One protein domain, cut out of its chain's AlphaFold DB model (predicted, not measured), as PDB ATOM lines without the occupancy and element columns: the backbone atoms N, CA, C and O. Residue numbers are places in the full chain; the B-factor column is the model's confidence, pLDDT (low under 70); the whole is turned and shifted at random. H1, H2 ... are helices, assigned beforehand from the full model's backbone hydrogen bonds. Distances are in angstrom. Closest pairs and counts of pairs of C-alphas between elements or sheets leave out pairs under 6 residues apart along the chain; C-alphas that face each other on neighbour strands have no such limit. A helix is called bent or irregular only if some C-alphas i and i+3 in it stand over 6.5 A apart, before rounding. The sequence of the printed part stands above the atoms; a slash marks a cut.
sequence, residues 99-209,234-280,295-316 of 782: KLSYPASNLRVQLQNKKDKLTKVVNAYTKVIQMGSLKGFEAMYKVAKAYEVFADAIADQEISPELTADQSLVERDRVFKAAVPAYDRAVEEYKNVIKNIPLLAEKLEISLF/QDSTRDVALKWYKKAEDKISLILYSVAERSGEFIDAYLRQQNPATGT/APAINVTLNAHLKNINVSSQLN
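Overview. This is residues 99 to 209, 234 to 280 and 295 to 316 of the 782 residues of an uncharacterized protein of candidate division KSB1 bacterium 4484_188 (UniProt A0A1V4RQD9). Long helices run back and forth along a loose, flat slab: H2, the bent H3 and H4 make its middle, H1 packs on H2 along one edge and H5 packs on H4 along the opposite edge. Residues 274 to 280, after H4, stick out. The printed part has 180 residues with five named helices, H1 to H5 in chain order, and no named strand; the class is all helix. The radius of gyration of the C-alphas is 20.2 A, and the spans are 74 by 38 by 20 A.

Arrangement. H1, residues 104 to 130, touches H2, residues 135 to 155, in a hairpin at a shallow tilt of 12 degrees; their closest C-alphas, of Ile 129 and Gly 136, are 4.3 A apart. H3, residues 165 to 203, was assigned as one helix by its hydrogen bonds but is bent, with C-alphas 178 and 181 6.8 A apart; its arms are H3a, 165 to 178, and H3b, 181 to 203, the latter irregular, with C-alphas 195 and 198 6.6 A apart. H2 touches H3b, opposite ways at 2 degrees, closest at the C-alphas of Tyr 147 and Ala 186, 4.8 A. H4, residues 234 to 271, touches H3b, opposite ways at 11 degrees, closest at the C-alphas of Val 187 and Ile 252, 5.4 A. H2, H3a, H3b and H4 form a bundle, helices set side by side. H5, residues 295 to 314, touches H4 with the C-alphas of Ala 260 and Ala 304 closest, 4.8 A. H1 and H5 are apart. Every O i to N i+4 pair is within hydrogen-bond range in H1, H2, H3a and H5; 17 of 19 are in H3b and 30 of 34 in H4.

Along the chain. H1 begins at C-alpha 104 (246.886, 202.140, 170.752) and is 38.9 A long; H2 is 30.2 A, H3a 19.9 A, H3b 32.8 A, H4 56.2 A and H5 28.3 A, ending at C-alpha 314 (210.416, 193.818, 184.872).

Size, cuts and confidence. The C-alphas of Glu 205 and Gly 279, the two farthest apart, are 75.1 A apart. Residues 210 to 233 and 281 to 294 are not printed, with C-alpha gaps of 13.0 A and 21.2 A. The link from H1 to H2 is tight and that from H2 to H3 short. The mean pLDDT of the printed part is 92.7; residues 234 to 235 are under 70.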
ATOM      1  N   LYS A  99     236.469 201.004 162.174       94.69
ATOM      2  CA  LYS A  99     237.088 199.909 162.936       94.69
ATOM      3  C   LYS A  99     238.012 200.456 164.026       94.69
ATOM      4  O   LYS A  99     238.642 201.490 163.813       94.69
ATOM      5  N   LEU A 100     238.076 199.770 165.170       95.19
ATOM      6  CA  LEU A 100     238.990 200.086 166.272       95.19
ATOM      7  C   LEU A 100     240.229 199.187 166.159       95.19
ATOM      8  O   LEU A 100     240.183 198.019 166.538       95.19
ATOM      9  N   SER A 101     241.303 199.726 165.586       93.31
ATOM     10  CA  SER A 101     242.513 198.994 165.203       93.31
ATOM     11  C   SER A 101     243.756 199.468 165.959       93.31
ATOM     12  O   SER A 101     243.879 200.651 166.296       93.31
ATOM     13  N   TYR A 102     244.722 198.573 166.151       90.12
ATOM     14  CA  TYR A 102     246.033 198.929 166.704       90.12
ATOM     15  C   TYR A 102     246.885 199.721 165.687       90.12
ATOM     16  O   TYR A 102     246.637 199.643 164.481       90.12
ATOM     17  N   PRO A 103     247.884 200.521 166.125       90.62
ATOM     18  CA  PRO A 103     248.393 200.713 167.493       90.62
ATOM     19  C   PRO A 103     247.466 201.530 168.414       90.62
ATOM     20  O   PRO A 103     246.551 202.212 167.961       90.62
ATOM     21  N   ALA A 104     247.739 201.521 169.725       87.06
ATOM     22  CA  ALA A 104     246.886 202.140 170.752       87.06
ATOM     23  C   ALA A 104     246.576 203.640 170.533       87.06
ATOM     24  O   ALA A 104     245.522 204.121 170.954       87.06
ATOM     25  N   SER A 105     247.466 204.395 169.878       88.12
ATOM     26  CA  SER A 105     247.215 205.791 169.491       88.12
ATOM     27  C   SER A 105     246.082 205.912 168.465       88.12
ATOM     28  O   SER A 105     245.203 206.757 168.634       88.12
ATOM     29  N   ASN A 106     246.057 205.037 167.454       93.75
ATOM     30  CA  ASN A 106     245.006 204.992 166.438       93.75
ATOM     31  C   ASN A 106     243.672 204.572 167.049       93.75
ATOM     32  O   ASN A 106     242.660 205.223 166.792       93.75
ATOM     33  N   LEU A 107     243.689 203.566 167.926       92.56
ATOM     34  CA  LEU A 107     242.498 203.083 168.624       92.56
ATOM     35  C   LEU A 107     241.783 204.212 169.381       92.56
ATOM     36  O   LEU A 107     240.568 204.365 169.267       92.56
ATOM     37  N   ARG A 108     242.528 205.061 170.105       91.19
ATOM     38  CA  ARG A 108     241.955 206.216 170.824       91.19
ATOM     39  C   ARG A 108     241.310 207.231 169.879       91.19
ATOM     40  O   ARG A 108     240.204 207.697 170.155       91.19
ATOM     41  N   VAL A 109     241.981 207.564 168.775       95.75
ATOM     42  CA  VAL A 109     241.471 208.514 167.772       95.75
ATOM     43  C   VAL A 109     240.224 207.960 167.080       95.75
ATOM     44  O   VAL A 109     239.228 208.668 166.943       95.75
ATOM     45  N   GLN A 110     240.239 206.684 166.692       97.00
ATOM     46  CA  GLN A 110     239.105 206.008 166.063       97.00
ATOM     47  C   GLN A 110     237.914 205.892 167.015       97.00
ATOM     48  O   GLN A 110     236.788 206.159 166.600       97.00
ATOM     49  N   LEU A 111     238.145 205.572 168.292       95.44
ATOM     50  CA  LEU A 111     237.094 205.537 169.307       95.44
ATOM     51  C   LEU A 111     236.445 206.916 169.484       95.44
ATOM     52  O   LEU A 111     235.219 207.001 169.564       95.44
ATOM     53  N   GLN A 112     237.238 207.991 169.504       96.12
ATOM     54  CA  GLN A 112     236.700 209.351 169.576       96.12
ATOM     55  C   GLN A 112     235.891 209.704 168.321       96.12
ATOM     56  O   GLN A 112     234.739 210.113 168.438       96.12
ATOM     57  N   ASN A 113     236.435 209.452 167.127       97.06
ATOM     58  CA  ASN A 113     235.720 209.670 165.866       97.06
ATOM     59  C   ASN A 113     234.393 208.887 165.822       97.06
ATOM     60  O   ASN A 113     233.357 209.408 165.408       97.06
ATOM     61  N   LYS A 114     234.390 207.643 166.318       97.19
ATOM     62  CA  LYS A 114     233.188 206.808 166.383       97.19
ATOM     63  C   LYS A 114     232.139 207.377 167.349       97.19
ATOM     64  O   LYS A 114     230.956 207.350 167.016       97.19
ATOM     65  N   LYS A 115     232.541 207.958 168.488       97.06
ATOM     66  CA  LYS A 115     231.636 208.685 169.407       97.06
ATOM     67  C   LYS A 115     231.042 209.945 168.770       97.06
ATOM     68  O   LYS A 115     229.841 210.198 168.896       97.06
ATOM     69  N   ASP A 116     231.856 210.709 168.050       97.06
ATOM     70  CA  ASP A 116     231.400 211.921 167.364       97.06
ATOM     71  C   ASP A 116     230.384 211.569 166.265       97.06
ATOM     72  O   ASP A 116     229.346 212.222 166.120       97.06
ATOM     73  N   LYS A 117     230.631 210.480 165.528       97.19
ATOM     74  CA  LYS A 117     229.706 209.944 164.521       97.19
ATOM     75  C   LYS A 117     228.425 209.380 165.125       97.19
ATOM     76  O   LYS A 117     227.354 209.686 164.609       97.19
ATOM     77  N   LEU A 118     228.499 208.662 166.248       97.81
ATOM     78  CA  LEU A 118     227.311 208.228 166.992       97.81
ATOM     79  C   LEU A 118     226.407 209.423 167.327       97.81
ATOM     80  O   LEU A 118     225.205 209.372 167.095       97.81
ATOM     81  N   THR A 119     226.991 210.531 167.787       97.75
ATOM     82  CA  THR A 119     226.240 211.758 168.095       97.75
ATOM     83  C   THR A 119     225.510 212.306 166.863       97.75
ATOM     84  O   THR A 119     224.352 212.712 166.958       97.75
ATOM     85  N   LYS A 120     226.144 212.281 165.682       96.44
ATOM     86  CA  LYS A 120     225.506 212.703 164.419       96.44
ATOM     87  C   LYS A 120     224.333 211.801 164.035       96.44
ATOM     88  O   LYS A 120     223.271 212.323 163.698       96.44
ATOM     89  N   VAL A 121     224.503 210.483 164.154       97.81
ATOM     90  CA  VAL A 121     223.449 209.486 163.904       97.81
ATOM     91  C   VAL A 121     222.250 209.723 164.822       97.81
ATOM     92  O   VAL A 121     221.121 209.866 164.353       97.81
ATOM     93  N   VAL A 122     222.495 209.834 166.131       97.69
ATOM     94  CA  VAL A 122     221.445 210.067 167.132       97.69
ATOM     95  C   VAL A 122     220.705 211.374 166.851       97.69
ATOM     96  O   VAL A 122     219.475 211.399 166.871       97.69
ATOM     97  N   ASN A 123     221.427 212.450 166.531       96.50
ATOM     98  CA  ASN A 123     220.822 213.745 166.231       96.50
ATOM     99  C   ASN A 123     219.929 213.702 164.983       96.50
ATOM    100  O   ASN A 123     218.829 214.257 165.017       96.50
ATOM    101  N   ALA A 124     220.367 213.041 163.906       94.94
ATOM    102  CA  ALA A 124     219.586 212.915 162.675       94.94
ATOM    103  C   ALA A 124     218.262 212.175 162.926       94.94
ATOM    104  O   ALA A 124     217.193 212.706 162.624       94.94
ATOM    105  N   TYR A 125     218.303 211.016 163.587       97.12
ATOM    106  CA  TYR A 125     217.092 210.260 163.919       97.12
ATOM    107  C   TYR A 125     216.204 210.951 164.952       97.12
ATOM    108  O   TYR A 125     214.980 210.905 164.843       97.12
ATOM    109  N   THR A 126     216.788 211.669 165.911       95.81
ATOM    110  CA  THR A 126     216.014 212.479 166.863       95.81
ATOM    111  C   THR A 126     215.200 213.554 166.144       95.81
ATOM    112  O   THR A 126     214.070 213.830 166.545       95.81
ATOM    113  N   LYS A 127     215.718 214.134 165.052       94.75
ATOM    114  CA  LYS A 127     214.955 215.088 164.232       94.75
ATOM    115  C   LYS A 127     213.757 214.431 163.553       94.75
ATOM    116  O   LYS A 127     212.673 214.999 163.619       94.75
ATOM    117  N   VAL A 128     213.912 213.222 163.013       94.62
ATOM    118  CA  VAL A 128     212.793 212.427 162.460       94.62
ATOM    119  C   VAL A 128     211.704 212.211 163.518       94.62
ATOM    120  O   VAL A 128     210.527 212.447 163.260       94.62
ATOM    121  N   ILE A 129     212.099 211.832 164.738       93.06
ATOM    122  CA  ILE A 129     211.174 211.600 165.860       93.06
ATOM    123  C   ILE A 129     210.435 212.889 166.250       93.06
ATOM    124  O   ILE A 129     209.223 212.868 166.454       93.06
ATOM    125  N   GLN A 130     211.145 214.019 166.331       91.50
ATOM    126  CA  GLN A 130     210.568 215.327 166.677       91.50
ATOM    127  C   GLN A 130     209.531 215.813 165.661       91.50
ATOM    128  O   GLN A 130     208.610 216.534 166.036       91.50
ATOM    129  N   MET A 131     209.675 215.425 164.393       87.94
ATOM    130  CA  MET A 131     208.737 215.789 163.330       87.94
ATOM    131  C   MET A 131     207.431 214.990 163.367       87.94
ATOM    132  O   MET A 131     206.491 215.366 162.673       87.94
ATOM    133  N   GLY A 132     207.360 213.919 164.167       84.69
ATOM    134  CA  GLY A 132     206.139 213.141 164.346       84.69
ATOM    135  C   GLY A 132     205.680 212.444 163.067       84.69
ATOM    136  O   GLY A 132     204.507 212.509 162.737       84.69
ATOM    137  N   SER A 133     206.590 211.828 162.310       86.94
ATOM    138  CA  SER A 133     206.243 211.041 161.118       86.94
ATOM    139  C   SER A 133     206.207 209.539 161.420       86.94
ATOM    140  O   SER A 133     206.754 209.088 162.429       86.94
ATOM    141  N   LEU A 134     205.645 208.735 160.504       86.88
ATOM    142  CA  LEU A 134     205.677 207.265 160.596       86.88
ATOM    143  C   LEU A 134     207.112 206.716 160.697       86.88
ATOM    144  O   LEU A 134     207.361 205.717 161.374       86.88
ATOM    145  N   LYS A 135     208.079 207.389 160.059       90.62
ATOM    146  CA  LYS A 135     209.503 207.036 160.135       90.62
ATOM    147  C   LYS A 135     210.095 207.232 161.528       90.62
ATOM    148  O   LYS A 135     211.137 206.653 161.823       90.62
ATOM    149  N   GLY A 136     209.418 207.968 162.410       93.25
ATOM    150  CA  GLY A 136     209.797 208.116 163.811       93.25
ATOM    151  C   GLY A 136     209.903 206.777 164.550       93.25
ATOM    152  O   GLY A 136     210.842 206.604 165.324       93.25
ATOM    153  N   PHE A 137     209.026 205.804 164.265       94.75
ATOM    154  CA  PHE A 137     209.095 204.471 164.884       94.75
ATOM    155  C   PHE A 137     210.396 203.736 164.529       94.75
ATOM    156  O   PHE A 137     211.080 203.199 165.401       94.75
ATOM    157  N   GLU A 138     210.772 203.760 163.248       96.12
ATOM    158  CA  GLU A 138     212.021 203.168 162.763       96.12
ATOM    159  C   GLU A 138     213.246 203.935 163.281       96.12
ATOM    160  O   GLU A 138     214.226 203.327 163.711       96.12
ATOM    161  N   ALA A 139     213.180 205.267 163.298       97.12
ATOM    162  CA  ALA A 139     214.248 206.131 163.790       97.12
ATOM    163  C   ALA A 139     214.568 205.874 165.273       97.12
ATOM    164  O   ALA A 139     215.743 205.786 165.630       97.12
ATOM    165  N   MET A 140     213.554 205.678 166.129       97.81
ATOM    166  CA  MET A 140     213.751 205.281 167.534       97.81
ATOM    167  C   MET A 140     214.558 203.982 167.632       97.81
ATOM    168  O   MET A 140     215.547 203.914 168.361       97.81
ATOM    169  N   TYR A 141     214.179 202.969 166.852       97.88
ATOM    170  CA  TYR A 141     214.900 201.698 166.814       97.88
ATOM    171  C   TYR A 141     216.342 201.865 166.307       97.88
ATOM    172  O   TYR A 141     217.271 201.278 166.865       97.88
ATOM    173  N   LYS A 142     216.563 202.682 165.269       97.88
ATOM    174  CA  LYS A 142     217.897 202.939 164.704       97.88
ATOM    175  C   LYS A 142     218.831 203.649 165.687       97.88
ATOM    176  O   LYS A 142     220.016 203.325 165.708       97.88
ATOM    177  N   VAL A 143     218.313 204.540 166.539       98.25
ATOM    178  CA  VAL A 143     219.081 205.127 167.654       98.25
ATOM    179  C   VAL A 143     219.599 204.025 168.575       98.25
ATOM    180  O   VAL A 143     220.807 203.934 168.786       98.25
ATOM    181  N   ALA A 144     218.722 203.143 169.059       98.31
ATOM    182  CA  ALA A 144     219.124 202.039 169.931       98.31
ATOM    183  C   ALA A 144     220.126 201.090 169.247       98.31
ATOM    184  O   ALA A 144     221.156 200.730 169.825       98.31
ATOM    185  N   LYS A 145     219.900 200.772 167.965       98.31
ATOM    186  CA  LYS A 145     220.822 199.952 167.167       98.31
ATOM    187  C   LYS A 145     222.199 200.601 166.994       98.31
ATOM    188  O   LYS A 145     223.195 199.882 166.920       98.31
ATOM    189  N   ALA A 146     222.292 201.929 166.947       98.31
ATOM    190  CA  ALA A 146     223.579 202.616 166.876       98.31
ATOM    191  C   ALA A 146     224.410 202.440 168.155       98.31
ATOM    192  O   ALA A 146     225.621 202.230 168.063       98.31
ATOM    193  N   TYR A 147     223.770 202.432 169.328       98.50
ATOM    194  CA  TYR A 147     224.443 202.111 170.591       98.50
ATOM    195  C   TYR A 147     224.860 200.637 170.678       98.50
ATOM    196  O   TYR A 147     225.958 200.360 171.152       98.50
ATOM    197  N   GLU A 148     224.050 199.701 170.169       98.06
ATOM    198  CA  GLU A 148     224.428 198.276 170.071       98.06
ATOM    199  C   GLU A 148     225.701 198.106 169.226       98.06
ATOM    200  O   GLU A 148     226.682 197.540 169.690       98.06
ATOM    201  N   VAL A 149     225.736 198.699 168.027       97.81
ATOM    202  CA  VAL A 149     226.921 198.664 167.147       97.81
ATOM    203  C   VAL A 149     228.136 199.352 167.782       97.81
ATOM    204  O   VAL A 149     229.279 198.980 167.510       97.81
ATOM    205  N   PHE A 150     227.922 200.384 168.603       98.00
ATOM    206  CA  PHE A 150     229.007 201.015 169.349       98.00
ATOM    207  C   PHE A 150     229.612 200.053 170.377       98.00
ATOM    208  O   PHE A 150     230.836 199.962 170.466       98.00
ATOM    209  N   ALA A 151     228.767 199.331 171.115       97.38
ATOM    210  CA  ALA A 151     229.195 198.329 172.083       97.38
ATOM    211  C   ALA A 151     229.942 197.168 171.407       97.38
ATOM    212  O   ALA A 151     231.042 196.835 171.845       97.38
ATOM    213  N   ASP A 152     229.410 196.653 170.291       96.38
ATOM    214  CA  ASP A 152     230.060 195.616 169.477       96.38
ATOM    215  C   ASP A 152     231.469 196.048 169.052       96.38
ATOM    216  O   ASP A 152     232.432 195.313 169.234       96.38
ATOM    217  N   ALA A 153     231.631 197.285 168.573       96.25
ATOM    218  CA  ALA A 153     232.938 197.776 168.146       96.25
ATOM    219  C   ALA A 153     233.967 197.878 169.282       96.25
ATOM    220  O   ALA A 153     235.155 197.708 169.019       96.25
ATOM    221  N   ILE A 154     233.538 198.173 170.518       95.69
ATOM    222  CA  ILE A 154     234.430 198.175 171.692       95.69
ATOM    223  C   ILE A 154     234.808 196.741 172.059       95.69
ATOM    224  O   ILE A 154     235.973 196.474 172.334       95.69
ATOM    225  N   ALA A 155     233.843 195.821 172.052       94.69
ATOM    226  CA  ALA A 155     234.080 194.419 172.380       94.69
ATOM    227  C   ALA A 155     234.983 193.718 171.346       94.69
ATOM    228  O   ALA A 155     235.801 192.877 171.712       94.69
ATOM    229  N   ASP A 156     234.849 194.089 170.071       93.56
ATOM    230  CA  ASP A 156     235.569 193.514 168.927       93.56
ATOM    231  C   ASP A 156     236.820 194.310 168.533       93.56
ATOM    232  O   ASP A 156     237.383 194.084 167.459       93.56
ATOM    233  N   GLN A 157     237.250 195.269 169.358       94.56
ATOM    234  CA  GLN A 157     238.449 196.043 169.051       94.56
ATOM    235  C   GLN A 157     239.668 195.122 168.915       94.56
ATOM    236  O   GLN A 157     239.804 194.115 169.618       94.56
ATOM    237  N   GLU A 158     240.591 195.495 168.033       93.62
ATOM    238  CA  GLU A 158     241.871 194.803 167.950       93.62
ATOM    239  C   GLU A 158     242.618 194.928 169.281       93.62
ATOM    240  O   GLU A 158     242.497 195.932 169.984       93.62
ATOM    241  N   ILE A 159     243.403 193.905 169.610       93.12
ATOM    242  CA  ILE A 159     244.332 193.885 170.744       93.12
ATOM    243  C   ILE A 159     245.770 193.872 170.222       93.12
ATOM    244  O   ILE A 159     246.002 193.644 169.033       93.12
ATOM    245  N   SER A 160     246.746 194.112 171.102       91.75
ATOM    246  CA  SER A 160     248.152 194.140 170.690       91.75
ATOM    247  C   SER A 160     248.567 192.802 170.051       91.75
ATOM    248  O   SER A 160     248.371 191.757 170.676       91.75
ATOM    249  N   PRO A 161     249.173 192.815 168.846       90.38
ATOM    250  CA  PRO A 161     249.641 191.598 168.186       90.38
ATOM    251  C   PRO A 161     250.864 190.969 168.875       90.38
ATOM    252  O   PRO A 161     251.239 189.852 168.543       90.38
ATOM    253  N   GLU A 162     251.487 191.672 169.826       91.56
ATOM    254  CA  GLU A 162     252.685 191.221 170.550       91.56
ATOM    255  C   GLU A 162     252.367 190.355 171.785       91.56
ATOM    256  O   GLU A 162     253.282 189.865 172.446       91.56
ATOM    257  N   LEU A 163     251.087 190.175 172.131       91.56
ATOM    258  CA  LEU A 163     250.679 189.404 173.309       91.56
ATOM    259  C   LEU A 163     250.859 187.899 173.081       91.56
ATOM    260  O   LEU A 163     250.529 187.371 172.019       91.56
ATOM    261  N   THR A 164     251.301 187.184 174.118       89.81
ATOM    262  CA  THR A 164     251.237 185.714 174.126       89.81
ATOM    263  C   THR A 164     249.781 185.232 174.108       89.81
ATOM    264  O   THR A 164     248.859 186.005 174.372       89.81
ATOM    265  N   ALA A 165     249.546 183.944 173.841       85.44
ATOM    266  CA  ALA A 165     248.190 183.384 173.823       85.44
ATOM    267  C   ALA A 165     247.420 183.637 175.139       85.44
ATOM    268  O   ALA A 165     246.275 184.093 175.100       85.44
ATOM    269  N   ASP A 166     248.067 183.439 176.292       83.00
ATOM    270  CA  ASP A 166     247.459 183.676 177.609       83.00
ATOM    271  C   ASP A 166     247.216 185.164 177.883       83.00
ATOM    272  O   ASP A 166     246.152 185.550 178.368       83.00
ATOM    273  N   GLN A 167     248.172 186.027 177.525       89.44
ATOM    274  CA  GLN A 167     248.014 187.476 177.663       89.44
ATOM    275  C   GLN A 167     246.898 188.009 176.756       89.44
ATOM    276  O   GLN A 167     246.113 188.859 177.171       89.44
ATOM    277  N   SER A 168     246.795 187.479 175.535       90.06
ATOM    278  CA  SER A 168     245.721 187.783 174.592       90.06
ATOM    279  C   SER A 168     244.362 187.377 175.163       90.06
ATOM    280  O   SER A 168     243.407 188.138 175.029       90.06
ATOM    281  N   LEU A 169     244.251 186.213 175.810       88.31
ATOM    282  CA  LEU A 169     243.001 185.783 176.444       88.31
ATOM    283  C   LEU A 169     242.568 186.748 177.557       88.31
ATOM    284  O   LEU A 169     241.424 187.204 177.560       88.31
ATOM    285  N   VAL A 170     243.489 187.100 178.460       87.88
ATOM    286  CA  VAL A 170     243.221 188.041 179.561       87.88
ATOM    287  C   VAL A 170     242.839 189.425 179.034       87.88
ATOM    288  O   VAL A 170     241.898 190.037 179.540       87.88
ATOM    289  N   GLU A 171     243.525 189.922 178.003       91.12
ATOM    290  CA  GLU A 171     243.203 191.233 177.436       91.12
ATOM    291  C   GLU A 171     241.855 191.215 176.701       91.12
ATOM    292  O   GLU A 171     241.087 192.163 176.848       91.12
ATOM    293  N   ARG A 172     241.494 190.134 175.991       92.00
ATOM    294  CA  ARG A 172     240.150 189.988 175.393       92.00
ATOM    295  C   ARG A 172     239.047 189.990 176.448       92.00
ATOM    296  O   ARG A 172     238.052 190.686 176.264       92.00
ATOM    297  N   ASP A 173     239.234 189.260 177.547       90.12
ATOM    298  CA  ASP A 173     238.287 189.243 178.672       90.12
ATOM    299  C   ASP A 173     238.118 190.645 179.270       90.12
ATOM    300  O   ASP A 173     237.005 191.144 179.448       90.12
ATOM    301  N   ARG A 174     239.232 191.349 179.491       90.94
ATOM    302  CA  ARG A 174     239.223 192.725 179.992       90.94
ATOM    303  C   ARG A 174     238.495 193.687 179.050       90.94
ATOM    304  O   ARG A 174     237.690 194.495 179.515       90.94
ATOM    305  N   VAL A 175     238.788 193.625 177.753       93.31
ATOM    306  CA  VAL A 175     238.162 194.462 176.720       93.31
ATOM    307  C   VAL A 175     236.661 194.202 176.655       93.31
ATOM    308  O   VAL A 175     235.873 195.147 176.685       93.31
ATOM    309  N   PHE A 176     236.254 192.933 176.653       93.75
ATOM    310  CA  PHE A 176     234.846 192.561 176.654       93.75
ATOM    311  C   PHE A 176     234.123 193.075 177.908       93.75
ATOM    312  O   PHE A 176     233.089 193.737 177.795       93.75
ATOM    313  N   LYS A 177     234.700 192.882 179.101       90.88
ATOM    314  CA  LYS A 177     234.163 193.432 180.360       90.88
ATOM    315  C   LYS A 177     234.025 194.955 180.318       90.88
ATOM    316  O   LYS A 177     233.039 195.493 180.819       90.88
ATOM    317  N   ALA A 178     234.970 195.655 179.689       91.56
ATOM    318  CA  ALA A 178     234.899 197.103 179.498       91.56
ATOM    319  C   ALA A 178     233.809 197.537 178.496       91.56
ATOM    320  O   ALA A 178     233.353 198.681 178.563       91.56
ATOM    321  N   ALA A 179     233.364 196.649 177.603       95.44
ATOM    322  CA  ALA A 179     232.264 196.894 176.670       95.44
ATOM    323  C   ALA A 179     230.872 196.687 177.298       95.44
ATOM    324  O   ALA A 179     229.898 197.263 176.813       95.44
ATOM    325  N   VAL A 180     230.753 195.927 178.397       95.94
ATOM    326  CA  VAL A 180     229.463 195.643 179.067       95.94
ATOM    327  C   VAL A 180     228.659 196.914 179.400       95.94
ATOM    328  O   VAL A 180     227.474 196.950 179.067       95.94
ATOM    329  N   PRO A 181     229.242 198.003 179.945       96.88
ATOM    330  CA  PRO A 181     228.500 199.249 180.160       96.88
ATOM    331  C   PRO A 181     227.941 199.881 178.873       96.88
ATOM    332  O   PRO A 181     226.912 200.557 178.907       96.88
ATOM    333  N   ALA A 182     228.597 199.674 177.725       97.06
ATOM    334  CA  ALA A 182     228.086 200.141 176.438       97.06
ATOM    335  C   ALA A 182     226.889 199.297 175.969       97.06
ATOM    336  O   ALA A 182     225.917 199.860 175.464       97.06
ATOM    337  N   TYR A 183     226.910 197.979 176.202       98.12
ATOM    338  CA  TYR A 183     225.746 197.115 175.968       98.12
ATOM    339  C   TYR A 183     224.573 197.472 176.878       98.12
ATOM    340  O   TYR A 183     223.438 197.547 176.410       98.12
ATOM    341  N   ASP A 184     224.840 197.778 178.147       97.69
ATOM    342  CA  ASP A 184     223.816 198.260 179.075       97.69
ATOM    343  C   ASP A 184     223.168 199.538 178.559       97.69
ATOM    344  O   ASP A 184     221.943 199.655 178.551       97.69
ATOM    345  N   ARG A 185     223.973 200.474 178.039       98.00
ATOM    346  CA  ARG A 185     223.425 201.676 177.415       98.00
ATOM    347  C   ARG A 185     222.560 201.344 176.200       98.00
ATOM    348  O   ARG A 185     221.498 201.941 176.060       98.00
ATOM    349  N   ALA A 186     222.975 200.408 175.350       98.38
ATOM    350  CA  ALA A 186     222.171 199.976 174.208       98.38
ATOM    351  C   ALA A 186     220.817 199.390 174.645       98.38
ATOM    352  O   ALA A 186     219.786 199.734 174.069       98.38
ATOM    353  N   VAL A 187     220.801 198.564 175.697       98.44
ATOM    354  CA  VAL A 187     219.571 198.015 176.289       98.44
ATOM    355  C   VAL A 187     218.660 199.126 176.814       98.44
ATOM    356  O   VAL A 187     217.461 199.096 176.545       98.44
ATOM    357  N   GLU A 188     219.205 200.130 177.506       98.31
ATOM    358  CA  GLU A 188     218.423 201.288 177.960       98.31
ATOM    359  C   GLU A 188     217.808 202.070 176.792       98.31
ATOM    360  O   GLU A 188     216.656 202.496 176.874       98.31
ATOM    361  N   GLU A 189     218.513 202.205 175.668       98.44
ATOM    362  CA  GLU A 189     217.915 202.828 174.486       98.44
ATOM    363  C   GLU A 189     216.800 201.980 173.876       98.44
ATOM    364  O   GLU A 189     215.771 202.529 173.495       98.44
ATOM    365  N   TYR A 190     216.924 200.651 173.841       98.50
ATOM    366  CA  TYR A 190     215.809 199.799 173.411       98.50
ATOM    367  C   TYR A 190     214.607 199.882 174.366       98.50
ATOM    368  O   TYR A 190     213.466 199.910 173.902       98.50
ATOM    369  N   LYS A 191     214.825 200.024 175.680       98.19
ATOM    370  CA  LYS A 191     213.740 200.334 176.633       98.19
ATOM    371  C   LYS A 191     213.080 201.676 176.313       98.19
ATOM    372  O   LYS A 191     211.854 201.781 176.357       98.19
ATOM    373  N   ASN A 192     213.865 202.687 175.932       97.56
ATOM    374  CA  ASN A 192     213.326 203.970 175.475       97.56
ATOM    375  C   ASN A 192     212.464 203.810 174.214       97.56
ATOM    376  O   ASN A 192     211.454 204.500 174.097       97.56
ATOM    377  N   VAL A 193     212.806 202.897 173.296       97.69
ATOM    378  CA  VAL A 193     211.965 202.586 172.125       97.69
ATOM    379  C   VAL A 193     210.594 202.066 172.565       97.69
ATOM    380  O   VAL A 193     209.576 202.633 172.172       97.69
ATOM    381  N   ILE A 194     210.559 201.049 173.431       95.88
ATOM    382  CA  ILE A 194     209.314 200.457 173.958       95.88
ATOM    383  C   ILE A 194     208.464 201.514 174.671       95.88
ATOM    384  O   ILE A 194     207.250 201.564 174.494       95.88
ATOM    385  N   LYS A 195     209.098 202.407 175.437       95.75
ATOM    386  CA  LYS A 195     208.408 203.491 176.143       95.75
ATOM    387  C   LYS A 195     207.841 204.559 175.201       95.75
ATOM    388  O   LYS A 195     206.758 205.080 175.454       95.75
ATOM    389  N   ASN A 196     208.571 204.921 174.147       95.06
ATOM    390  CA  ASN A 196     208.259 206.099 173.331       95.06
ATOM    391  C   ASN A 196     207.436 205.797 172.074       95.06
ATOM    392  O   ASN A 196     206.747 206.699 171.597       95.06
ATOM    393  N   ILE A 197     207.467 204.570 171.542       95.12
ATOM    394  CA  ILE A 197     206.619 204.184 170.401       95.12
ATOM    395  C   ILE A 197     205.125 204.407 170.713       95.12
ATOM    396  O   ILE A 197     204.468 205.051 169.894       95.12
ATOM    397  N   PRO A 198     204.580 203.988 171.875       93.75
ATOM    398  CA  PRO A 198     203.184 204.257 172.221       93.75
ATOM    399  C   PRO A 198     202.847 205.746 172.273       93.75
ATOM    400  O   PRO A 198     201.831 206.162 171.729       93.75
ATOM    401  N   LEU A 199     203.744 206.563 172.832       92.00
ATOM    402  CA  LEU A 199     203.561 208.016 172.908       92.00
ATOM    403  C   LEU A 199     203.557 208.678 171.524       92.00
ATOM    404  O   LEU A 199     202.850 209.657 171.302       92.00
ATOM    405  N   LEU A 200     204.373 208.184 170.588       91.25
ATOM    406  CA  LEU A 200     204.361 208.673 169.210       91.25
ATOM    407  C   LEU A 200     203.103 208.207 168.463       91.25
ATOM    408  O   LEU A 200     202.529 208.996 167.723       91.25
ATOM    409  N   ALA A 201     202.659 206.968 168.675       90.19
ATOM    410  CA  ALA A 201     201.432 206.455 168.071       90.19
ATOM    411  C   ALA A 201     200.194 207.232 168.540       90.19
ATOM    412  O   ALA A 201     199.375 207.615 167.712       90.19
ATOM    413  N   GLU A 202     200.110 207.568 169.829       89.00
ATOM    414  CA  GLU A 202     199.038 208.409 170.374       89.00
ATOM    415  C   GLU A 202     199.026 209.806 169.736       89.00
ATOM    416  O   GLU A 202     197.977 210.286 169.312       89.00
ATOM    417  N   LYS A 203     200.200 210.436 169.573       87.88
ATOM    418  CA  LYS A 203     200.330 211.724 168.861       87.88
ATOM    419  C   LYS A 203     199.909 211.656 167.394       87.88
ATOM    420  O   LYS A 203     199.580 212.687 166.816       87.88
ATOM    421  N   LEU A 204     199.970 210.470 166.798       86.00
ATOM    422  CA  LEU A 204     199.527 210.187 165.436       86.00
ATOM    423  C   LEU A 204     198.066 209.715 165.374       86.00
ATOM    424  O   LEU A 204     197.609 209.344 164.297       86.00
ATOM    425  N   GLU A 205     197.345 209.731 166.501       86.25
ATOM    426  CA  GLU A 205     195.960 209.264 166.632       86.25
ATOM    427  C   GLU A 205     195.785 207.770 166.282       86.25
ATOM    428  O   GLU A 205     194.793 207.364 165.673       86.25
ATOM    429  N   ILE A 206     196.758 206.936 166.668       83.00
ATOM    430  CA  ILE A 206     196.777 205.486 166.417       83.00
ATOM    431  C   ILE A 206     196.662 204.726 167.742       83.00
ATOM    432  O   ILE A 206     197.520 204.848 168.618       83.00
ATOM    433  N   SER A 207     195.642 203.872 167.860       82.75
ATOM    434  CA  SER A 207     195.524 202.905 168.959       82.75
ATOM    435  C   SER A 207     196.460 201.714 168.719       82.75
ATOM    436  O   SER A 207     196.326 201.003 167.724       82.75
ATOM    437  N   LEU A 208     197.433 201.483 169.611       78.12
ATOM    438  CA  LEU A 208     198.328 200.317 169.511       78.12
ATOM    439  C   LEU A 208     197.762 199.075 170.206       78.12
ATOM    440  O   LEU A 208     197.793 197.979 169.637       78.12
ATOM    441  N   PHE A 209     197.255 199.248 171.426       78.50
ATOM    442  CA  PHE A 209     196.834 198.172 172.321       78.50
ATOM    443  C   PHE A 209     195.346 198.357 172.628       78.50
ATOM    444  O   PHE A 209     194.978 199.107 173.527       78.50
ATOM    445  N   GLN A 234     195.251 203.403 159.047       61.28
ATOM    446  CA  GLN A 234     195.482 203.266 160.486       61.28
ATOM    447  C   GLN A 234     196.026 201.874 160.826       61.28
ATOM    448  O   GLN A 234     197.036 201.791 161.529       61.28
ATOM    449  N   ASP A 235     195.460 200.816 160.241       67.38
ATOM    450  CA  ASP A 235     195.951 199.440 160.390       67.38
ATOM    451  C   ASP A 235     197.390 199.292 159.882       67.38
ATOM    452  O   ASP A 235     198.270 198.836 160.614       67.38
ATOM    453  N   SER A 236     197.689 199.793 158.676       80.94
ATOM    454  CA  SER A 236     199.054 199.736 158.134       80.94
ATOM    455  C   SER A 236     200.071 200.487 158.999       80.94
ATOM    456  O   SER A 236     201.235 200.085 159.065       80.94
ATOM    457  N   THR A 237     199.676 201.586 159.644       83.00
ATOM    458  CA  THR A 237     200.593 202.363 160.490       83.00
ATOM    459  C   THR A 237     200.787 201.713 161.855       83.00
ATOM    460  O   THR A 237     201.913 201.662 162.364       83.00
ATOM    461  N   ARG A 238     199.710 201.164 162.424       87.44
ATOM    462  CA  ARG A 238     199.746 200.346 163.637       87.44
ATOM    463  C   ARG A 238     200.706 199.171 163.469       87.44
ATOM    464  O   ARG A 238     201.556 198.961 164.333       87.44
ATOM    465  N   ASP A 239     200.644 198.471 162.340       87.94
ATOM    466  CA  ASP A 239     201.538 197.351 162.039       87.94
ATOM    467  C   ASP A 239     203.012 197.770 162.003       87.94
ATOM    468  O   ASP A 239     203.879 197.070 162.532       87.94
ATOM    469  N   VAL A 240     203.319 198.938 161.429       90.06
ATOM    470  CA  VAL A 240     204.687 199.481 161.411       90.06
ATOM    471  C   VAL A 240     205.172 199.798 162.827       90.06
ATOM    472  O   VAL A 240     206.303 199.448 163.175       90.06
ATOM    473  N   ALA A 241     204.335 200.425 163.656       92.19
ATOM    474  CA  ALA A 241     204.672 200.727 165.044       92.19
ATOM    475  C   ALA A 241     204.902 199.443 165.861       92.19
ATOM    476  O   ALA A 241     205.948 199.293 166.497       92.19
ATOM    477  N   LEU A 242     203.976 198.481 165.776       92.31
ATOM    478  CA  LEU A 242     204.067 197.188 166.460       92.31
ATOM    479  C   LEU A 242     205.275 196.371 165.995       92.31
ATOM    480  O   LEU A 242     205.922 195.716 166.813       92.31
ATOM    481  N   LYS A 243     205.628 196.426 164.707       94.25
ATOM    482  CA  LYS A 243     206.832 195.779 164.170       94.25
ATOM    483  C   LYS A 243     208.094 196.267 164.877       94.25
ATOM    484  O   LYS A 243     208.925 195.447 165.261       94.25
ATOM    485  N   TRP A 244     208.271 197.580 165.023       95.88
ATOM    486  CA  TRP A 244     209.465 198.134 165.673       95.88
ATOM    487  C   TRP A 244     209.433 197.976 167.193       95.88
ATOM    488  O   TRP A 244     210.480 197.710 167.781       95.88
ATOM    489  N   TYR A 245     208.247 198.043 167.799       95.00
ATOM    490  CA  TYR A 245     208.033 197.748 169.216       95.00
ATOM    491  C   TYR A 245     208.477 196.323 169.565       95.00
ATOM    492  O   TYR A 245     209.398 196.147 170.360       95.00
ATOM    493  N   LYS A 246     207.927 195.311 168.878       93.50
ATOM    494  CA  LYS A 246     208.277 193.896 169.093       93.50
ATOM    495  C   LYS A 246     209.752 193.612 168.812       93.50
ATOM    496  O   LYS A 246     210.410 192.893 169.554       93.50
ATOM    497  N   LYS A 247     210.319 194.229 167.767       95.88
ATOM    498  CA  LYS A 247     211.761 194.123 167.496       95.88
ATOM    499  C   LYS A 247     212.617 194.675 168.638       95.88
ATOM    500  O   LYS A 247     213.692 194.133 168.880       95.88
ATOM    501  N   ALA A 248     212.192 195.756 169.290       96.94
ATOM    502  CA  ALA A 248     212.908 196.319 170.432       96.94
ATOM    503  C   ALA A 248     212.816 195.403 171.664       96.94
ATOM    504  O   ALA A 248     213.837 195.175 172.309       96.94
ATOM    505  N   GLU A 249     211.642 194.824 171.937       95.00
ATOM    506  CA  GLU A 249     211.443 193.810 172.986       95.00
ATOM    507  C   GLU A 249     212.395 192.620 172.816       95.00
ATOM    508  O   GLU A 249     213.170 192.293 173.719       95.00
ATOM    509  N   ASP A 250     212.409 192.025 171.621       95.00
ATOM    510  CA  ASP A 250     213.302 190.910 171.308       95.00
ATOM    511  C   ASP A 250     214.772 191.312 171.458       95.00
ATOM    512  O   ASP A 250     215.578 190.555 172.006       95.00
ATOM    513  N   LYS A 251     215.132 192.526 171.020       97.50
ATOM    514  CA  LYS A 251     216.510 193.022 171.074       97.50
ATOM    515  C   LYS A 251     217.048 193.191 172.488       97.50
ATOM    516  O   LYS A 251     218.219 192.879 172.690       97.50
ATOM    517  N   ILE A 252     216.233 193.622 173.452       98.12
ATOM    518  CA  ILE A 252     216.658 193.747 174.859       98.12
ATOM    519  C   ILE A 252     217.170 192.404 175.372       98.12
ATOM    520  O   ILE A 252     218.320 192.287 175.795       98.12
ATOM    521  N   SER A 253     216.320 191.385 175.281       97.31
ATOM    522  CA  SER A 253     216.649 190.049 175.775       97.31
ATOM    523  C   SER A 253     217.757 189.371 174.962       97.31
ATOM    524  O   SER A 253     218.628 188.725 175.540       97.31
ATOM    525  N   LEU A 254     217.793 189.573 173.637       97.69
ATOM    526  CA  LEU A 254     218.848 189.056 172.764       97.69
ATOM    527  C   LEU A 254     220.218 189.632 173.127       97.69
ATOM    528  O   LEU A 254     221.189 188.882 173.166       97.69
ATOM    529  N   ILE A 255     220.324 190.941 173.370       97.88
ATOM    530  CA  ILE A 255     221.604 191.574 173.720       97.88
ATOM    531  C   ILE A 255     222.086 191.061 175.073       97.88
ATOM    532  O   ILE A 255     223.229 190.626 175.177       97.88
ATOM    533  N   LEU A 256     221.217 191.056 176.088       98.12
ATOM    534  CA  LEU A 256     221.577 190.566 177.421       98.12
ATOM    535  C   LEU A 256     221.990 189.088 177.387       98.12
ATOM    536  O   LEU A 256     222.986 188.716 178.006       98.12
ATOM    537  N   TYR A 257     221.276 188.266 176.617       98.00
ATOM    538  CA  TYR A 257     221.648 186.875 176.367       98.00
ATOM    539  C   TYR A 257     222.998 186.752 175.646       98.00
ATOM    540  O   TYR A 257     223.850 185.988 176.075       98.00
ATOM    541  N   SER A 258     223.229 187.538 174.590       96.31
ATOM    542  CA  SER A 258     224.475 187.485 173.810       96.31
ATOM    543  C   SER A 258     225.689 187.916 174.635       96.31
ATOM    544  O   SER A 258     226.760 187.330 174.506       96.31
ATOM    545  N   VAL A 259     225.525 188.913 175.511       96.69
ATOM    546  CA  VAL A 259     226.561 189.319 176.472       96.69
ATOM    547  C   VAL A 259     226.886 188.165 177.422       96.69
ATOM    548  O   VAL A 259     228.059 187.908 177.685       96.69
ATOM    549  N   ALA A 260     225.872 187.446 177.903       96.88
ATOM    550  CA  ALA A 260     226.080 186.289 178.764       96.88
ATOM    551  C   ALA A 260     226.799 185.141 178.030       96.88
ATOM    552  O   ALA A 260     227.827 184.665 178.507       96.88
ATOM    553  N   GLU A 261     226.357 184.769 176.826       95.56
ATOM    554  CA  GLU A 261     227.016 183.719 176.031       95.56
ATOM    555  C   GLU A 261     228.480 184.066 175.731       95.56
ATOM    556  O   GLU A 261     229.365 183.232 175.913       95.56
ATOM    557  N   ARG A 262     228.760 185.324 175.370       93.56
ATOM    558  CA  ARG A 262     230.127 185.778 175.101       93.56
ATOM    559  C   ARG A 262     231.002 185.799 176.356       93.56
ATOM    560  O   ARG A 262     232.192 185.516 176.262       93.56
ATOM    561  N   SER A 263     230.441 186.069 177.540       93.50
ATOM    562  CA  SER A 263     231.188 185.860 178.792       93.50
ATOM    563  C   SER A 263     231.502 184.384 179.060       93.50
ATOM    564  O   SER A 263     232.555 184.084 179.624       93.50
ATOM    565  N   GLY A 264     230.639 183.470 178.605       92.94
ATOM    566  CA  GLY A 264     230.839 182.029 178.734       92.94
ATOM    567  C   GLY A 264     232.024 181.496 177.923       92.94
ATOM    568  O   GLY A 264     232.698 180.572 178.371       92.94
ATOM    569  N   GLU A 265     232.360 182.117 176.788       91.75
ATOM    570  CA  GLU A 265     233.501 181.713 175.942       91.75
ATOM    571  C   GLU A 265     234.844 181.721 176.697       91.75
ATOM    572  O   GLU A 265     235.739 180.919 176.411       91.75
ATOM    573  N   PHE A 266     234.991 182.595 177.697       90.38
ATOM    574  CA  PHE A 266     236.202 182.662 178.516       90.38
ATOM    575  C   PHE A 266     236.353 181.448 179.439       90.38
ATOM    576  O   PHE A 266     237.482 181.039 179.710       90.38
ATOM    577  N   ILE A 267     235.248 180.834 179.876       93.44
ATOM    578  CA  ILE A 267     235.260 179.609 180.694       93.44
ATOM    579  C   ILE A 267     235.961 178.494 179.912       93.44
ATOM    580  O   ILE A 267     236.942 177.921 180.388       93.44
ATOM    581  N   ASP A 268     235.514 178.250 178.679       88.69
ATOM    582  CA  ASP A 268     236.094 177.236 177.794       88.69
ATOM    583  C   ASP A 268     237.565 177.521 177.487       88.69
ATOM    584  O   ASP A 268     238.396 176.609 177.462       88.69
ATOM    585  N   ALA A 269     237.908 178.792 177.267       89.44
ATOM    586  CA  ALA A 269     239.277 179.198 176.988       89.44
ATOM    587  C   ALA A 269     240.217 178.934 178.177       89.44
ATOM    588  O   ALA A 269     241.310 178.404 177.973       89.44
ATOM    589  N   TYR A 270     239.787 179.223 179.413       89.62
ATOM    590  CA  TYR A 270     240.564 178.892 180.612       89.62
ATOM    591  C   TYR A 270     240.704 177.382 180.808       89.62
ATOM    592  O   TYR A 270     241.789 176.899 181.130       89.62
ATOM    593  N   LEU A 271     239.639 176.609 180.577       90.50
ATOM    594  CA  LEU A 271     239.676 175.153 180.746       90.50
ATOM    595  C   LEU A 271     240.641 174.460 179.775       90.50
ATOM    596  O   LEU A 271     241.266 173.464 180.158       90.50
ATOM    597  N   ARG A 272     240.805 175.011 178.564       88.50
ATOM    598  CA  ARG A 272     241.725 174.521 177.520       88.50
ATOM    599  C   ARG A 272     243.199 174.850 177.765       88.50
ATOM    600  O   ARG A 272     244.036 174.355 177.010       88.50
ATOM    601  N   GLN A 273     243.538 175.644 178.782       82.81
ATOM    602  CA  GLN A 273     244.941 175.902 179.109       82.81
ATOM    603  C   GLN A 273     245.664 174.593 179.455       82.81
ATOM    604  O   GLN A 273     245.217 173.812 180.303       82.81
ATOM    605  N   GLN A 274     246.790 174.359 178.779       78.19
ATOM    606  CA  GLN A 274     247.645 173.200 179.008       78.19
ATOM    607  C   GLN A 274     248.639 173.493 180.135       78.19
ATOM    608  O   GLN A 274     249.183 174.590 180.220       78.19
ATOM    609  N   ASN A 275     248.905 172.491 180.973       73.81
ATOM    610  CA  ASN A 275     249.976 172.532 181.963       73.81
ATOM    611  C   ASN A 275     250.836 171.267 181.836       73.81
ATOM    612  O   ASN A 275     250.266 170.175 181.850       73.81
ATOM    613  N   PRO A 276     252.172 171.391 181.735       73.69
ATOM    614  CA  PRO A 276     253.080 170.246 181.712       73.69
ATOM    615  C   PRO A 276     253.240 169.523 183.062       73.69
ATOM    616  O   PRO A 276     253.916 168.499 183.105       73.69
ATOM    617  N   ALA A 277     252.680 170.032 184.166       82.38
ATOM    618  CA  ALA A 277     252.787 169.380 185.472       82.38
ATOM    619  C   ALA A 277     252.142 167.982 185.486       82.38
ATOM    620  O   ALA A 277     251.128 167.740 184.830       82.38
ATOM    621  N   THR A 278     252.699 167.086 186.300       81.75
ATOM    622  CA  THR A 278     252.227 165.709 186.500       81.75
ATOM    623  C   THR A 278     251.967 165.428 187.987       81.75
ATOM    624  O   THR A 278     252.254 166.264 188.849       81.75
ATOM    625  N   GLY A 279     251.369 164.272 188.296       84.88
ATOM    626  CA  GLY A 279     251.151 163.811 189.671       84.88
ATOM    627  C   GLY A 279     250.320 164.769 190.536       84.88
ATOM    628  O   GLY A 279     249.364 165.391 190.072       84.88
ATOM    629  N   THR A 280     250.687 164.902 191.810       85.50
ATOM    630  CA  THR A 280     249.995 165.760 192.789       85.50
ATOM    631  C   THR A 280     250.049 167.245 192.426       85.50
ATOM    632  O   THR A 280     249.060 167.956 192.596       85.50
ATOM    633  N   ALA A 295     235.899 179.639 188.179       95.12
ATOM    634  CA  ALA A 295     234.778 179.977 189.057       95.12
ATOM    635  C   ALA A 295     234.369 181.468 188.971       95.12
ATOM    636  O   ALA A 295     233.177 181.745 188.825       95.12
ATOM    637  N   PRO A 296     235.300 182.449 188.971       94.12
ATOM    638  CA  PRO A 296     234.950 183.841 188.691       94.12
ATOM    639  C   PRO A 296     234.309 184.058 187.313       94.12
ATOM    640  O   PRO A 296     233.346 184.818 187.215       94.12
ATOM    641  N   ALA A 297     234.804 183.398 186.260       93.31
ATOM    642  CA  ALA A 297     234.236 183.506 184.912       93.31
ATOM    643  C   ALA A 297     232.806 182.935 184.834       93.31
ATOM    644  O   ALA A 297     231.921 183.553 184.237       93.31
ATOM    645  N   ILE A 298     232.555 181.814 185.517       95.50
ATOM    646  CA  ILE A 298     231.212 181.249 185.699       95.50
ATOM    647  C   ILE A 298     230.308 182.264 186.390       95.50
ATOM    648  O   ILE A 298     229.267 182.604 185.842       95.50
ATOM    649  N   ASN A 299     230.723 182.839 187.520       94.62
ATOM    650  CA  ASN A 299     229.905 183.820 188.242       94.62
ATOM    651  C   ASN A 299     229.550 185.048 187.390       94.62
ATOM    652  O   ASN A 299     228.424 185.538 187.461       94.62
ATOM    653  N   VAL A 300     230.479 185.548 186.569       94.12
ATOM    654  CA  VAL A 300     230.193 186.639 185.620       94.12
ATOM    655  C   VAL A 300     229.109 186.221 184.623       94.12
ATOM    656  O   VAL A 300     228.151 186.968 184.423       94.12
ATOM    657  N   THR A 301     229.225 185.019 184.062       96.06
ATOM    658  CA  THR A 301     228.270 184.467 183.089       96.06
ATOM    659  C   THR A 301     226.887 184.246 183.704       96.06
ATOM    660  O   THR A 301     225.874 184.664 183.138       96.06
ATOM    661  N   LEU A 302     226.827 183.675 184.912       95.12
ATOM    662  CA  LEU A 302     225.584 183.485 185.663       95.12
ATOM    663  C   LEU A 302     224.894 184.822 185.951       95.12
ATOM    664  O   LEU A 302     223.704 184.975 185.680       95.12
ATOM    665  N   ASN A 303     225.647 185.818 186.425       95.19
ATOM    666  CA  ASN A 303     225.119 187.156 186.690       95.19
ATOM    667  C   ASN A 303     224.596 187.841 185.416       95.19
ATOM    668  O   ASN A 303     223.588 188.548 185.467       95.19
ATOM    669  N   ALA A 304     225.242 187.624 184.267       96.62
ATOM    670  CA  ALA A 304     224.785 188.158 182.988       96.62
ATOM    671  C   ALA A 304     223.459 187.516 182.531       96.62
ATOM    672  O   ALA A 304     222.529 188.237 182.157       96.62
ATOM    673  N   HIS A 305     223.306 186.191 182.637       96.94
ATOM    674  CA  HIS A 305     222.020 185.542 182.350       96.94
ATOM    675  C   HIS A 305     220.927 185.946 183.350       96.94
ATOM    676  O   HIS A 305     219.798 186.210 182.933       96.94
ATOM    677  N   LEU A 306     221.255 186.057 184.643       94.94
ATOM    678  CA  LEU A 306     220.341 186.541 185.684       94.94
ATOM    679  C   LEU A 306     219.835 187.947 185.370       94.94
ATOM    680  O   LEU A 306     218.647 188.234 185.510       94.94
ATOM    681  N   LYS A 307     220.719 188.823 184.889       96.19
ATOM    682  CA  LYS A 307     220.341 190.162 184.440       96.19
ATOM    683  C   LYS A 307     219.329 190.110 183.299       96.19
ATOM    684  O   LYS A 307     218.359 190.864 183.347       96.19
ATOM    685  N   ASN A 308     219.513 189.222 182.317       97.31
ATOM    686  CA  ASN A 308     218.530 189.028 181.247       97.31
ATOM    687  C   ASN A 308     217.151 188.662 181.811       97.31
ATOM    688  O   ASN A 308     216.159 189.298 181.462       97.31
ATOM    689  N   ILE A 309     217.097 187.688 182.722       94.31
ATOM    690  CA  ILE A 309     215.848 187.222 183.340       94.31
ATOM    691  C   ILE A 309     215.178 188.352 184.127       94.31
ATOM    692  O   ILE A 309     213.998 188.626 183.920       94.31
ATOM    693  N   ASN A 310     215.931 189.051 184.976       95.00
ATOM    694  CA  ASN A 310     215.398 190.106 185.837       95.00
ATOM    695  C   ASN A 310     214.889 191.308 185.033       95.00
ATOM    696  O   ASN A 310     213.779 191.782 185.271       95.00
ATOM    697  N   VAL A 311     215.670 191.787 184.059       96.06
ATOM    698  CA  VAL A 311     215.261 192.908 183.196       96.06
ATOM    699  C   VAL A 311     214.058 192.521 182.340       96.06
ATOM    700  O   VAL A 311     213.131 193.313 182.194       96.06
ATOM    701  N   SER A 312     214.048 191.303 181.799       95.38
ATOM    702  CA  SER A 312     212.930 190.809 180.996       95.38
ATOM    703  C   SER A 312     211.660 190.648 181.828       95.38
ATOM    704  O   SER A 312     210.594 191.050 181.376       95.38
ATOM    705  N   SER A 313     211.771 190.159 183.065       93.81
ATOM    706  CA  SER A 313     210.653 190.054 184.011       93.81
ATOM    707  C   SER A 313     210.046 191.424 184.338       93.81
ATOM    708  O   SER A 313     208.837 191.602 184.221       93.81
ATOM    709  N   GLN A 314     210.875 192.438 184.625       94.88
ATOM    710  CA  GLN A 314     210.416 193.818 184.872       94.88
ATOM    711  C   GLN A 314     209.630 194.419 183.698       94.88
ATOM    712  O   GLN A 314     208.776 195.280 183.894       94.88
ATOM    713  N   LEU A 315     209.944 193.983 182.480       93.62
ATOM    714  CA  LEU A 315     209.317 194.433 181.241       93.62
ATOM    715  C   LEU A 315     208.225 193.468 180.743       93.62
ATOM    716  O   LEU A 315     207.659 193.705 179.681       93.62
ATOM    717  N   ASN A 316     207.922 192.398 181.488       93.31
ATOM    718  CA  ASN A 316     207.008 191.320 181.096       93.31
ATOM    719  C   ASN A 316     207.346 190.656 179.743       93.31
ATOM    720  O   ASN A 316     206.455 190.177 179.038       93.31
TER     721      ASN A 316